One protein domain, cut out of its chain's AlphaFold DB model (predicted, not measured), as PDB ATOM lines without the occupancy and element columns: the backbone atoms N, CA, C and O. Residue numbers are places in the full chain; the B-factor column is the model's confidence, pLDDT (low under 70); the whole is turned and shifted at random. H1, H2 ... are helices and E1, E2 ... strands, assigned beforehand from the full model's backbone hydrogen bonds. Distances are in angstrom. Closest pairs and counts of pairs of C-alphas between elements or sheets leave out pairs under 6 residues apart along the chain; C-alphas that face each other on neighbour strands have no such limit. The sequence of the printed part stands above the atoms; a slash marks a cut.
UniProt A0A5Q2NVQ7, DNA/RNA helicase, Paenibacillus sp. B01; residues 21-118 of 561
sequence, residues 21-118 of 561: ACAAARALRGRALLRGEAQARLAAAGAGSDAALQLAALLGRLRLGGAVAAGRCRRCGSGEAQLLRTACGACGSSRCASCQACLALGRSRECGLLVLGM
ATOM      1  N   ALA A  21      12.696  49.894  35.037       88.44
ATOM      2  CA  ALA A  21      13.392  50.874  34.201       88.44
ATOM      3  C   ALA A  21      14.834  51.129  34.676       88.44
ATOM      4  O   ALA A  21      15.752  51.236  33.862       88.44
ATOM      5  N   CYS A  22      15.067  51.180  35.992       87.44
ATOM      6  CA  CYS A  22      16.416  51.268  36.557       87.44
ATOM      7  C   CYS A  22      17.254  50.024  36.237       87.44
ATOM      8  O   CYS A  22      18.414  50.154  35.838       87.44
ATOM      9  N   ALA A  23      16.672  48.832  36.382       87.56
ATOM     10  CA  ALA A  23      17.329  47.574  36.048       87.56
ATOM     11  C   ALA A  23      17.652  47.487  34.548       87.56
ATOM     12  O   ALA A  23      18.788  47.180  34.189       87.56
ATOM     13  N   ALA A  24      16.712  47.869  33.680       88.69
ATOM     14  CA  ALA A  24      16.905  47.910  32.236       88.69
ATOM     15  C   ALA A  24      18.012  48.892  31.825       88.69
ATOM     16  O   ALA A  24      18.901  48.541  31.048       88.69
ATOM     17  N   ALA A  25      18.010  50.100  32.398       88.50
ATOM     18  CA  ALA A  25      19.066  51.085  32.183       88.50
ATOM     19  C   ALA A  25      20.445  50.557  32.607       88.50
ATOM     20  O   ALA A  25      21.425  50.760  31.893       88.50
ATOM     21  N   ARG A  26      20.527  49.852  33.743       87.38
ATOM     22  CA  ARG A  26      21.774  49.254  34.237       87.38
ATOM     23  C   ARG A  26      22.254  48.121  33.333       87.38
ATOM     24  O   ARG A  26      23.421  48.108  32.958       87.38
ATOM     25  N   ALA A  27      21.358  47.215  32.946       87.44
ATOM     26  CA  ALA A  27      21.671  46.061  32.107       87.44
ATOM     27  C   ALA A  27      22.143  46.469  30.703       87.44
ATOM     28  O   ALA A  27      23.024  45.828  30.125       87.44
ATOM     29  N   LEU A  28      21.574  47.544  30.153       90.44
ATOM     30  CA  LEU A  28      21.861  48.024  28.802       90.44
ATOM     31  C   LEU A  28      22.897  49.153  28.764       90.44
ATOM     32  O   LEU A  28      23.228  49.616  27.673       90.44
ATOM     33  N   ARG A  29      23.426  49.587  29.917       89.50
ATOM     34  CA  ARG A  29      24.419  50.666  30.013       89.50
ATOM     35  C   ARG A  29      25.603  50.394  29.088       89.50
ATOM     36  O   ARG A  29      26.196  49.319  29.111       89.50
ATOM     37  N   GLY A  30      25.935  51.395  28.279       88.94
ATOM     38  CA  GLY A  30      27.026  51.320  27.317       88.94
ATOM     39  C   GLY A  30      26.810  50.311  26.179       88.94
ATOM     40  O   GLY A  30      27.741  49.945  25.469       88.94
ATOM     41  N   ARG A  31      25.594  49.809  25.959       90.88
ATOM     42  CA  ARG A  31      25.323  48.858  24.874       90.88
ATOM     43  C   ARG A  31      24.615  49.523  23.695       90.88
ATOM     44  O   ARG A  31      23.899  50.511  23.846       90.88
ATOM     45  N   ALA A  32      24.821  48.960  22.508       92.31
ATOM     46  CA  ALA A  32      24.150  49.327  21.265       92.31
ATOM     47  C   ALA A  32      23.521  48.078  20.635       92.31
ATOM     48  O   ALA A  32      24.160  47.367  19.857       92.31
ATOM     49  N   LEU A  33      22.279  47.781  21.018       92.25
ATOM     50  CA  LEU A  33      21.637  46.489  20.762       92.25
ATOM     51  C   LEU A  33      20.387  46.641  19.901       92.25
ATOM     52  O   LEU A  33      19.599  47.570  20.082       92.25
ATOM     53  N   LEU A  34      20.184  45.706  18.977       91.69
ATOM     54  CA  LEU A  34      18.895  45.558  18.298       91.69
ATOM     55  C   LEU A  34      17.844  45.007  19.275       91.69
ATOM     56  O   LEU A  34      18.201  44.404  20.284       91.69
ATOM     57  N   ARG A  35      16.550  45.164  18.959       88.38
ATOM     58  CA  ARG A  35      15.431  44.722  19.820       88.38
ATOM     59  C   ARG A  35      15.629  43.331  20.432       88.38
ATOM     60  O   ARG A  35      15.594  43.212  21.649       88.38
ATOM     61  N   GLY A  36      15.890  42.315  19.607       86.25
ATOM     62  CA  GLY A  36      16.062  40.938  20.088       86.25
ATOM     63  C   GLY A  36      17.279  40.760  21.001       86.25
ATOM     64  O   GLY A  36      17.203  40.050  21.997       86.25
ATOM     65  N   GLU A  37      18.383  41.460  20.723       88.88
ATOM     66  CA  GLU A  37      19.576  41.442  21.582       88.88
ATOM     67  C   GLU A  37      19.305  42.133  22.929       88.88
ATOM     68  O   GLU A  37      19.738  41.652  23.975       88.88
ATOM     69  N   ALA A  38      18.569  43.251  22.916       88.75
ATOM     70  CA  ALA A  38      18.184  43.970  24.126       88.75
ATOM     71  C   ALA A  38      17.220  43.142  24.987       88.75
ATOM     72  O   ALA A  38      17.432  43.023  26.189       88.75
ATOM     73  N   GLN A  39      16.204  42.528  24.375       86.75
ATOM     74  CA  GLN A  39      15.232  41.679  25.068       86.75
ATOM     75  C   GLN A  39      15.890  40.442  25.683       86.75
ATOM     76  O   GLN A  39      15.665  40.179  26.859       86.75
ATOM     77  N   ALA A  40      16.763  39.742  24.948       85.44
ATOM     78  CA  ALA A  40      17.494  38.588  25.480       85.44
ATOM     79  C   ALA A  40      18.312  38.951  26.732       85.44
ATOM     80  O   ALA A  40      18.336  38.215  27.716       85.44
ATOM     81  N   ARG A  41      18.942  40.129  26.723       85.75
ATOM     82  CA  ARG A  41      19.726  40.619  27.860       85.75
ATOM     83  C   ARG A  41      18.859  41.080  29.033       85.75
ATOM     84  O   ARG A  41      19.231  40.868  30.181       85.75
ATOM     85  N   LEU A  42      17.715  41.703  28.759       86.31
ATOM     86  CA  LEU A  42      16.755  42.092  29.792       86.31
ATOM     87  C   LEU A  42      16.086  40.884  30.450       86.31
ATOM     88  O   LEU A  42      15.857  40.921  31.656       86.31
ATOM     89  N   ALA A  43      15.811  39.828  29.682       82.69
ATOM     90  CA  ALA A  43      15.280  38.570  30.197       82.69
ATOM     91  C   ALA A  43      16.258  37.932  31.194       82.69
ATOM     92  O   ALA A  43      15.865  37.616  32.311       82.69
ATOM     93  N   ALA A  44      17.550  37.871  30.846       76.88
ATOM     94  CA  ALA A  44      18.600  37.407  31.757       76.88
ATOM     95  C   ALA A  44      18.737  38.267  33.033       76.88
ATOM     96  O   ALA A  44      19.229  37.789  34.048       76.88
ATOM     97  N   ALA A  45      18.299  39.530  32.994       71.56
ATOM     98  CA  ALA A  45      18.332  40.459  34.124       71.56
ATOM     99  C   ALA A  45      16.989  40.583  34.878       71.56
ATOM    100  O   ALA A  45      16.874  41.440  35.754       71.56
ATOM    101  N   GLY A  46      15.960  39.803  34.518       70.75
ATOM    102  CA  GLY A  46      14.631  39.872  35.143       70.75
ATOM    103  C   GLY A  46      13.881  41.197  34.924       70.75
ATOM    104  O   GLY A  46      13.020  41.556  35.721       70.75
ATOM    105  N   ALA A  47      14.208  41.955  33.869       67.62
ATOM    106  CA  ALA A  47      13.706  43.317  33.618       67.62
ATOM    107  C   ALA A  47      12.999  43.471  32.251       67.62
ATOM    108  O   ALA A  47      13.025  44.539  31.634       67.62
ATOM    109  N   GLY A  48      12.405  42.389  31.740       66.50
ATOM    110  CA  GLY A  48      11.865  42.286  30.379       66.50
ATOM    111  C   GLY A  48      10.500  42.947  30.163       66.50
ATOM    112  O   GLY A  48       9.525  42.245  29.935       66.50
ATOM    113  N   SER A  49      10.419  44.282  30.184       78.69
ATOM    114  CA  SER A  49       9.206  45.006  29.764       78.69
ATOM    115  C   SER A  49       9.521  46.155  28.804       78.69
ATOM    116  O   SER A  49      10.388  46.989  29.074       78.69
ATOM    117  N   ASP A  50       8.774  46.245  27.698       83.88
ATOM    118  CA  ASP A  50       8.872  47.361  26.746       83.88
ATOM    119  C   ASP A  50       8.518  48.703  27.428       83.88
ATOM    120  O   ASP A  50       9.132  49.730  27.126       83.88
ATOM    121  N   ALA A  51       7.626  48.698  28.429       86.50
ATOM    122  CA  ALA A  51       7.313  49.880  29.237       86.50
ATOM    123  C   ALA A  51       8.520  50.346  30.075       86.50
ATOM    124  O   ALA A  51       8.762  51.546  30.214       86.50
ATOM    125  N   ALA A  52       9.330  49.413  30.586       86.88
ATOM    126  CA  ALA A  52      10.551  49.739  31.322       86.88
ATOM    127  C   ALA A  52      11.608  50.384  30.411       86.88
ATOM    128  O   ALA A  52      12.272  51.341  30.817       86.88
ATOM    129  N   LEU A  53      11.735  49.910  29.164       88.25
ATOM    130  CA  LEU A  53      12.594  50.530  28.149       88.25
ATOM    131  C   LEU A  53      12.142  51.953  27.814       88.25
ATOM    132  O   LEU A  53      12.977  52.857  27.738       88.25
ATOM    133  N   GLN A  54      10.837  52.157  27.625       90.12
ATOM    134  CA  GLN A  54      10.260  53.470  27.340       90.12
ATOM    135  C   GLN A  54      10.480  54.442  28.500       90.12
ATOM    136  O   GLN A  54      10.994  55.538  28.278       90.12
ATOM    137  N   LEU A  55      10.186  54.034  29.740       90.06
ATOM    138  CA  LEU A  55      10.417  54.872  30.916       90.06
ATOM    139  C   LEU A  55      11.906  55.204  31.082       90.06
ATOM    140  O   LEU A  55      12.263  56.361  31.288       90.06
ATOM    141  N   ALA A  56      12.803  54.227  30.922       89.00
ATOM    142  CA  ALA A  56      14.242  54.477  30.976       89.00
ATOM    143  C   ALA A  56      14.720  55.441  29.872       89.00
ATOM    144  O   ALA A  56      15.669  56.203  30.085       89.00
ATOM    145  N   ALA A  57      14.065  55.440  28.707       90.88
ATOM    146  CA  ALA A  57      14.334  56.390  27.636       90.88
ATOM    147  C   ALA A  57      13.824  57.804  27.953       90.88
ATOM    148  O   ALA A  57      14.556  58.768  27.735       90.88
ATOM    149  N   LEU A  58      12.621  57.931  28.525       91.00
ATOM    150  CA  LEU A  58      12.070  59.210  28.996       91.00
ATOM    151  C   LEU A  58      12.942  59.838  30.091       91.00
ATOM    152  O   LEU A  58      13.162  61.045  30.092       91.00
ATOM    153  N   LEU A  59      13.523  59.009  30.961       88.75
ATOM    154  CA  LEU A  59      14.485  59.425  31.987       88.75
ATOM    155  C   LEU A  59      15.891  59.729  31.429       88.75
ATOM    156  O   LEU A  59      16.821  59.973  32.197       88.75
ATOM    157  N   GLY A  60      16.091  59.658  30.108       88.56
ATOM    158  CA  GLY A  60      17.369  59.953  29.456       88.56
ATOM    159  C   GLY A  60      18.481  58.935  29.733       88.56
ATOM    160  O   GLY A  60      19.652  59.225  29.486       88.56
ATOM    161  N   ARG A  61      18.142  57.746  30.249       89.19
ATOM    162  CA  ARG A  61      19.101  56.660  30.522       89.19
ATOM    163  C   ARG A  61      19.278  55.725  29.329       89.19
ATOM    164  O   ARG A  61      20.326  55.100  29.188       89.19
ATOM    165  N   LEU A  62      18.279  55.653  28.455       91.69
ATOM    166  CA  LEU A  62      18.341  54.963  27.170       91.69
ATOM    167  C   LEU A  62      17.998  55.934  26.038       91.69
ATOM    168  O   LEU A  62      17.305  56.928  26.229       91.69
ATOM    169  N   ARG A  63      18.433  55.611  24.823       92.00
ATOM    170  CA  ARG A  63      17.947  56.240  23.598       92.00
ATOM    171  C   ARG A  63      17.402  55.168  22.669       92.00
ATOM    172  O   ARG A  63      18.133  54.275  22.245       92.00
ATOM    173  N   LEU A  64      16.123  55.298  22.345       92.38
ATOM    174  CA  LEU A  64      15.397  54.414  21.441       92.38
ATOM    175  C   LEU A  64      15.264  55.079  20.069       92.38
ATOM    176  O   LEU A  64      15.099  56.296  19.965       92.38
ATOM    177  N   GLY A  65      15.346  54.296  19.001       91.06
ATOM    178  CA  GLY A  65      15.016  54.768  17.660       91.06
ATOM    179  C   GLY A  65      15.398  53.777  16.572       91.06
ATOM    180  O   GLY A  65      15.954  52.723  16.859       91.06
ATOM    181  N   GLY A  66      15.135  54.139  15.317       91.00
ATOM    182  CA  GLY A  66      15.544  53.338  14.164       91.00
ATOM    183  C   GLY A  66      17.059  53.125  14.117       91.00
ATOM    184  O   GLY A  66      17.837  54.054  14.378       91.00
ATOM    185  N   ALA A  67      17.488  51.910  13.773       91.44
ATOM    186  CA  ALA A  67      18.903  51.579  13.621       91.44
ATOM    187  C   ALA A  67      19.547  52.312  12.435       91.44
ATOM    188  O   ALA A  67      20.751  52.573  12.450       91.44
ATOM    189  N   VAL A  68      18.752  52.668  11.425       91.50
ATOM    190  CA  VAL A  68      19.141  53.541  10.314       91.50
ATOM    191  C   VAL A  68      18.315  54.817  10.390       91.50
ATOM    192  O   VAL A  68      17.104  54.761  10.566       91.50
ATOM    193  N   ALA A  69      18.968  55.973  10.291       89.88
ATOM    194  CA  ALA A  69      18.285  57.259  10.237       89.88
ATOM    195  C   ALA A  69      19.183  58.318   9.599       89.88
ATOM    196  O   ALA A  69      20.393  58.319   9.826       89.88
ATOM    197  N   ALA A  70      18.580  59.258   8.864       86.50
ATOM    198  CA  ALA A  70      19.288  60.367   8.214       86.50
ATOM    199  C   ALA A  70      20.481  59.900   7.350       86.50
ATOM    200  O   ALA A  70      21.576  60.457   7.430       86.50
ATOM    201  N   GLY A  71      20.269  58.828   6.582       87.06
ATOM    202  CA  GLY A  71      21.255  58.268   5.656       87.06
ATOM    203  C   GLY A  71      22.498  57.650   6.299       87.06
ATOM    204  O   GLY A  71      23.547  57.519   5.669       87.06
ATOM    205  N   ARG A  72      22.415  57.287   7.587       90.06
ATOM    206  CA  ARG A  72      23.483  56.579   8.302       90.06
ATOM    207  C   ARG A  72      22.937  55.480   9.198       90.06
ATOM    208  O   ARG A  72      21.859  55.600   9.783       90.06
ATOM    209  N   CYS A  73      23.726  54.428   9.376       91.38
ATOM    210  CA  CYS A  73      23.480  53.442  10.416       91.38
ATOM    211  C   CYS A  73      23.953  53.982  11.774       91.38
ATOM    212  O   CYS A  73      25.128  54.287  11.961       91.38
ATOM    213  N   ARG A  74      23.054  54.064  12.757       89.62
ATOM    214  CA  ARG A  74      23.360  54.487  14.134       89.62
ATOM    215  C   ARG A  74      24.084  53.418  14.957       89.62
ATOM    216  O   ARG A  74      24.589  53.744  16.028       89.62
ATOM    217  N   ARG A  75      24.118  52.169  14.474       89.94
ATOM    218  CA  ARG A  75      24.859  51.057  15.088       89.94
ATOM    219  C   ARG A  75      26.319  51.060  14.638       89.94
ATOM    220  O   ARG A  75      27.218  51.217  15.452       89.94
ATOM    221  N   CYS A  76      26.547  50.932  13.332       88.25
ATOM    222  CA  CYS A  76      27.889  50.766  12.777       88.25
ATOM    223  C   CYS A  76      28.494  52.037  12.169       88.25
ATOM    224  O   CYS A  76      29.694  52.099  11.931       88.25
ATOM    225  N   GLY A  77      27.722  53.117  12.021       87.31
ATOM    226  CA  GLY A  77      28.209  54.417  11.544       87.31
ATOM    227  C   GLY A  77      28.321  54.539  10.030       87.31
ATOM    228  O   GLY A  77      28.530  55.651   9.540       87.31
ATOM    229  N   SER A  78      28.145  53.439   9.296       89.00
ATOM    230  CA  SER A  78      28.204  53.429   7.838       89.00
ATOM    231  C   SER A  78      27.196  54.404   7.225       89.00
ATOM    232  O   SER A  78      26.076  54.559   7.725       89.00
ATOM    233  N   GLY A  79      27.626  55.094   6.168       89.06
ATOM    234  CA  GLY A  79      26.813  56.060   5.422       89.06
ATOM    235  C   GLY A  79      25.970  55.429   4.317       89.06
ATOM    236  O   GLY A  79      25.900  54.206   4.217       89.06
ATOM    237  N   GLU A  80      25.371  56.277   3.474       89.12
ATOM    238  CA  GLU A  80      24.409  55.881   2.428       89.12
ATOM    239  C   GLU A  80      24.939  54.783   1.492       89.12
ATOM    240  O   GLU A  80      24.182  53.895   1.128       89.12
ATOM    241  N   ALA A  81      26.244  54.758   1.191       89.25
ATOM    242  CA  ALA A  81      26.862  53.730   0.341       89.25
ATOM    243  C   ALA A  81      26.706  52.285   0.865       89.25
ATOM    244  O   ALA A  81      26.883  51.337   0.115       89.25
ATOM    245  N   GLN A  82      26.405  52.110   2.155       90.31
ATOM    246  CA  GLN A  82      26.184  50.808   2.796       90.31
ATOM    247  C   GLN A  82      24.707  50.584   3.159       90.31
ATOM    248  O   GLN A  82      24.384  49.654   3.908       90.31
ATOM    249  N   LEU A  83      23.812  51.470   2.710       92.38
ATOM    250  CA  LEU A  83      22.380  51.398   2.961       92.38
ATOM    251  C   LEU A  83      21.659  50.917   1.706       92.38
ATOM    252  O   LEU A  83      21.653  51.577   0.674       92.38
ATOM    253  N   LEU A  84      20.990  49.778   1.833       92.88
ATOM    254  CA  LEU A  84      20.126  49.225   0.805       92.88
ATOM    255  C   LEU A  84      18.668  49.533   1.152       92.88
ATOM    256  O   LEU A  84      18.217  49.221   2.259       92.88
ATOM    257  N   ARG A  85      17.930  50.129   0.211       93.44
ATOM    258  CA  ARG A  85      16.502  50.444   0.355       93.44
ATOM    259  C   ARG A  85      15.678  49.457  -0.452       93.44
ATOM    260  O   ARG A  85      15.814  49.404  -1.667       93.44
ATOM    261  N   THR A  86      14.820  48.707   0.225       92.56
ATOM    262  CA  THR A  86      13.926  47.727  -0.405       92.56
ATOM    263  C   THR A  86      12.550  47.773   0.240       92.56
ATOM    264  O   THR A  86      12.387  48.304   1.346       92.56
ATOM    265  N   ALA A  87      11.570  47.152  -0.416       92.25
ATOM    266  CA  ALA A  87      10.291  46.857   0.206       92.25
ATOM    267  C   ALA A  87      10.498  46.022   1.482       92.25
ATOM    268  O   ALA A  87      11.346  45.123   1.528       92.25
ATOM    269  N   CYS A  88       9.767  46.349   2.546       89.81
ATOM    270  CA  CYS A  88       9.922  45.710   3.845       89.81
ATOM    271  C   CYS A  88       8.588  45.202   4.379       89.81
ATOM    272  O   CYS A  88       7.769  45.985   4.844       89.81
ATOM    273  N   GLY A  89       8.434  43.878   4.440       88.56
ATOM    274  CA  GLY A  89       7.241  43.248   5.016       88.56
ATOM    275  C   GLY A  89       7.024  43.527   6.510       88.56
ATOM    276  O   GLY A  89       5.923  43.345   7.000       88.56
ATOM    277  N   ALA A  90       8.038  44.007   7.243       85.56
ATOM    278  CA  ALA A  90       7.891  44.310   8.671       85.56
ATOM    279  C   ALA A  90       7.222  45.667   8.948       85.56
ATOM    280  O   ALA A  90       6.635  45.846  10.006       85.56
ATOM    281  N   CYS A  91       7.359  46.643   8.043       90.06
ATOM    282  CA  CYS A  91       6.758  47.971   8.212       90.06
ATOM    283  C   CYS A  91       5.898  48.419   7.024       90.06
ATOM    284  O   CYS A  91       5.445  49.556   7.014       90.06
ATOM    285  N   GLY A  92       5.743  47.583   5.996       90.00
ATOM    286  CA  GLY A  92       4.987  47.887   4.776       90.00
ATOM    287  C   GLY A  92       5.632  48.919   3.841       90.00
ATOM    288  O   GLY A  92       5.142  49.132   2.739       90.00
ATOM    289  N   SER A  93       6.738  49.562   4.228       90.69
ATOM    290  CA  SER A  93       7.378  50.587   3.394       90.69
ATOM    291  C   SER A  93       8.041  49.981   2.156       90.69
ATOM    292  O   SER A  93       8.821  49.034   2.270       90.69
ATOM    293  N   SER A  94       7.820  50.596   0.991       90.12
ATOM    294  CA  SER A  94       8.469  50.246  -0.282       90.12
ATOM    295  C   SER A  94       9.958  50.622  -0.341       90.12
ATOM    296  O   SER A  94      10.686  50.127  -1.200       90.12
ATOM    297  N   ARG A  95      10.441  51.483   0.571       92.25
ATOM    298  CA  ARG A  95      11.820  52.013   0.578       92.25
ATOM    299  C   ARG A  95      12.456  52.033   1.971       92.25
ATOM    300  O   ARG A  95      13.162  52.982   2.321       92.25
ATOM    301  N   CYS A  96      12.247  50.982   2.759       91.69
ATOM    302  CA  CYS A  96      12.862  50.852   4.080       91.69
ATOM    303  C   CYS A  96      14.379  50.658   3.954       91.69
ATOM    304  O   CYS A  96      14.837  49.721   3.293       91.69
ATOM    305  N   ALA A  97      15.171  51.519   4.597       93.31
ATOM    306  CA  ALA A  97      16.622  51.385   4.565       93.31
ATOM    307  C   ALA A  97      17.123  50.273   5.501       93.31
ATOM    308  O   ALA A  97      16.707  50.155   6.657       93.31
ATOM    309  N   SER A  98      18.089  49.492   5.026       93.38
ATOM    310  CA  SER A  98      18.789  48.462   5.789       93.38
ATOM    311  C   SER A  98      20.296  48.573   5.587       93.38
ATOM    312  O   SER A  98      20.767  48.833   4.484       93.38
ATOM    313  N   CYS A  99      21.070  48.408   6.656       92.88
ATOM    314  CA  CYS A  99      22.524  48.485   6.573       92.88
ATOM    315  C   CYS A  99      23.129  47.127   6.205       92.88
ATOM    316  O   CYS A  99      22.979  46.162   6.960       92.88
ATOM    317  N   GLN A 100      23.856  47.083   5.088       91.88
ATOM    318  CA  GLN A 100      24.551  45.888   4.609       91.88
ATOM    319  C   GLN A 100      25.750  45.525   5.499       91.88
ATOM    320  O   GLN A 100      25.955  44.356   5.815       91.88
ATOM    321  N   ALA A 101      26.469  46.521   6.019       87.44
ATOM    322  CA  ALA A 101      27.631  46.301   6.882       87.44
ATOM    323  C   ALA A 101      27.290  45.594   8.214       87.44
ATOM    324  O   ALA A 101      28.107  44.875   8.780       87.44
ATOM    325  N   CYS A 102      26.058  45.748   8.714       87.94
ATOM    326  CA  CYS A 102      25.611  45.092   9.948       87.94
ATOM    327  C   CYS A 102      25.104  43.656   9.752       87.94
ATOM    328  O   CYS A 102      24.791  43.011  10.753       87.94
ATOM    329  N   LEU A 103      24.966  43.157   8.517       85.50
ATOM    330  CA  LEU A 103      24.229  41.917   8.223       85.50
ATOM    331  C   LEU A 103      24.696  40.723   9.063       85.50
ATOM    332  O   LEU A 103      23.860  40.015   9.624       85.50
ATOM    333  N   ALA A 104      26.011  40.566   9.233       77.50
ATOM    334  CA  ALA A 104      26.616  39.481  10.007       77.50
ATOM    335  C   ALA A 104      26.259  39.493  11.511       77.50
ATOM    336  O   ALA A 104      26.391  38.475  12.186       77.50
ATOM    337  N   LEU A 105      25.801  40.628  12.051       80.31
ATOM    338  CA  LEU A 105      25.398  40.800  13.456       80.31
ATOM    339  C   LEU A 105      23.906  41.124  13.611       80.31
ATOM    340  O   LEU A 105      23.473  41.585  14.671       80.31
ATOM    341  N   GLY A 106      23.119  40.920  12.558       83.56
ATOM    342  CA  GLY A 106      21.692  41.212  12.528       83.56
ATOM    343  C   GLY A 106      21.347  42.470  11.730       83.56
ATOM    344  O   GLY A 106      22.021  43.505  11.777       83.56
ATOM    345  N   ARG A 107      20.234  42.380  10.996       85.69
ATOM    346  CA  ARG A 107      19.758  43.420  10.077       85.69
ATOM    347  C   ARG A 107      19.420  44.707  10.833       85.69
ATOM    348  O   ARG A 107      18.392  44.802  11.495       85.69
ATOM    349  N   SER A 108      20.264  45.726  10.681       91.31
ATOM    350  CA  SER A 108      19.984  47.077  11.178       91.31
ATOM    351  C   SER A 108      19.100  47.804  10.168       91.31
ATOM    352  O   SER A 108      19.574  48.153   9.090       91.31
ATOM    353  N   ARG A 109      17.819  47.990  10.499       91.88
ATOM    354  CA  ARG A 109      16.806  48.604   9.624       91.88
ATOM    355  C   ARG A 109      16.355  49.964  10.143       91.88
ATOM    356  O   ARG A 109      16.452  50.240  11.335       91.88
ATOM    357  N   GLU A 110      15.800  50.776   9.257       92.50
ATOM    358  CA  GLU A 110      15.126  52.031   9.599       92.50
ATOM    359  C   GLU A 110      13.920  51.789  10.514       92.50
ATOM    360  O   GLU A 110      13.800  52.430  11.555       92.50
ATOM    361  N   CYS A 111      13.106  50.776  10.203       90.81
ATOM    362  CA  CYS A 111      11.995  50.335  11.052       90.81
ATOM    363  C   CYS A 111      12.419  49.469  12.253       90.81
ATOM    364  O   CYS A 111      11.588  49.103  13.079       90.81
ATOM    365  N   GLY A 112      13.701  49.101  12.352       90.25
ATOM    366  CA  GLY A 112      14.210  48.244  13.419       90.25
ATOM    367  C   GLY A 112      14.607  49.057  14.646       90.25
ATOM    368  O   GLY A 112      15.435  49.962  14.539       90.25
ATOM    369  N   LEU A 113      14.072  48.699  15.815       91.44
ATOM    370  CA  LEU A 113      14.442  49.333  17.080       91.44
ATOM    371  C   LEU A 113      15.913  49.045  17.428       91.44
ATOM    372  O   LEU A 113      16.320  47.891  17.591       91.44
ATOM    373  N   LEU A 114      16.679  50.122  17.578       93.50
ATOM    374  CA  LEU A 114      18.003  50.163  18.181       93.50
ATOM    375  C   LEU A 114      17.886  50.793  19.570       93.50
ATOM    376  O   LEU A 114      17.411  51.922  19.718       93.50
ATOM    377  N   VAL A 115      18.357  50.061  20.573       93.62
ATOM    378  CA  VAL A 115      18.442  50.508  21.960       93.62
ATOM    379  C   VAL A 115      19.883  50.900  22.250       93.62
ATOM    380  O   VAL A 115      20.802  50.089  22.125       93.62
ATOM    381  N   LEU A 116      20.084  52.162  22.616       92.50
ATOM    382  CA  LEU A 116      21.383  52.704  22.994       92.50
ATOM    383  C   LEU A 116      21.371  53.017  24.486       92.50
ATOM    384  O   LEU A 116      20.618  53.886  24.923       92.50
ATOM    385  N   GLY A 117      22.198  52.328  25.262       90.81
ATOM    386  CA  GLY A 117      22.385  52.641  26.672       90.81
ATOM    387  C   GLY A 117      23.270  53.858  26.846       90.81
ATOM    388  O   GLY A 117      24.402  53.869  26.361       90.81
ATOM    389  N   MET A 118      22.770  54.869  27.549       87.81
ATOM    390  CA  MET A 118      23.569  56.042  27.879       87.81
ATOM    391  C   MET A 118      24.570  55.683  28.985       87.81
ATOM    392  O   MET A 118      24.266  54.842  29.841       87.81
TER     393      MET A 118
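AT A GLANCE: This is residues 21 to 118 of the 561 residues of the protein "DNA/RNA helicase" of Paenibacillus sp. B01 (UniProt A0A5Q2NVQ7). Two lobes follow each other along the longest axis: in one, three helices, H1, H2 and H3, pack on a small three-stranded sheet, and in the other, a two-stranded hairpin, E3 and E4, sits among long loops. The loops of residues 67 to 82 and 100 to 112 join the lobes, E2 leading out of the sheet and E5 returning to it beside E2. The printed part has 98 residues, with three named helices and five named strands in the order H1 E1 H2 H3 E2 E3 E4 E5, and under half of the residues are in named elements. The larger sheet runs E1 E5 E2 and the smaller E3 E4, both antiparallel; the class is mixed, helices and strands. The whole is compact, with a radius of gyration of the C-alphas of 13.7 A, yet only just elongated, spanning 37 by 24 by 24 A.

IN THESE COORDINATES: H1, residues 21 to 28, begins with C-alpha 21 at (13.392, 50.874, 34.201) and is 10.4 A long. E1, residues 32 to 34, leads directly into H2, residues 35 to 44, 14.4 A long. H3, residues 50 to 58, is 12.5 A long, and E2, residues 62 to 66, is 13.4 A long. E3 is residues 83 to 86, with C-alpha 83 at (22.380, 51.398, 2.961), and E4 is residues 96 to 99. E5, residues 113 to 117, is 12.9 A long and ends with C-alpha 117 at (22.385, 52.641, 26.672).

HOW THE PARTS SIT: In the larger sheet E5 is the inner strand, antiparallel to E1, with N 115 and O 33 2.8 A apart, and to E2, with N 114 and O 65 2.8 A apart, both within hydrogen-bond range. H1, H2 and H3 are on one face of it, as two layers, helices over a sheet. H2 stands up from the sheet over E1, at a height over the sheet of 9.7 A. H3 stands up over E2, its closest C-alphas being those of Ala 57 and Arg 63, 5.4 A apart. E1, H2 H3 and E2 form a split strand-helix-strand unit, two strands running the same way with E5 between them, and its crossover is right-handed. H1 touches H3, the closest C-alphas being those of Ala 21 and Ala 52, 4.2 A apart, about perpendicular at 90 degrees. H1 touches H2 at Ala 24 and Leu 42, whose C-alphas, the closest, are 6.3 A apart. In H1, H2 and H3 every O i to N i+4 pair is within hydrogen-bond range. The hairpin E3 and E4 has N 84 and O 98 2.8 A apart, within that range. Residues 98 to 99 of E4 also pair, antiparallel, with residues 108 to 109. H1, H2 and H3 are apart from E3 and E4.

THE WHOLE: The two C-alphas farthest apart, those of Gly 46 and Ala 81, are 39.4 A apart. The printed part has no cut. The links E2 to E3 and E4 to E5 are long. The mean pLDDT of the printed part is 88.3, and residues 47 to 48 are under 70.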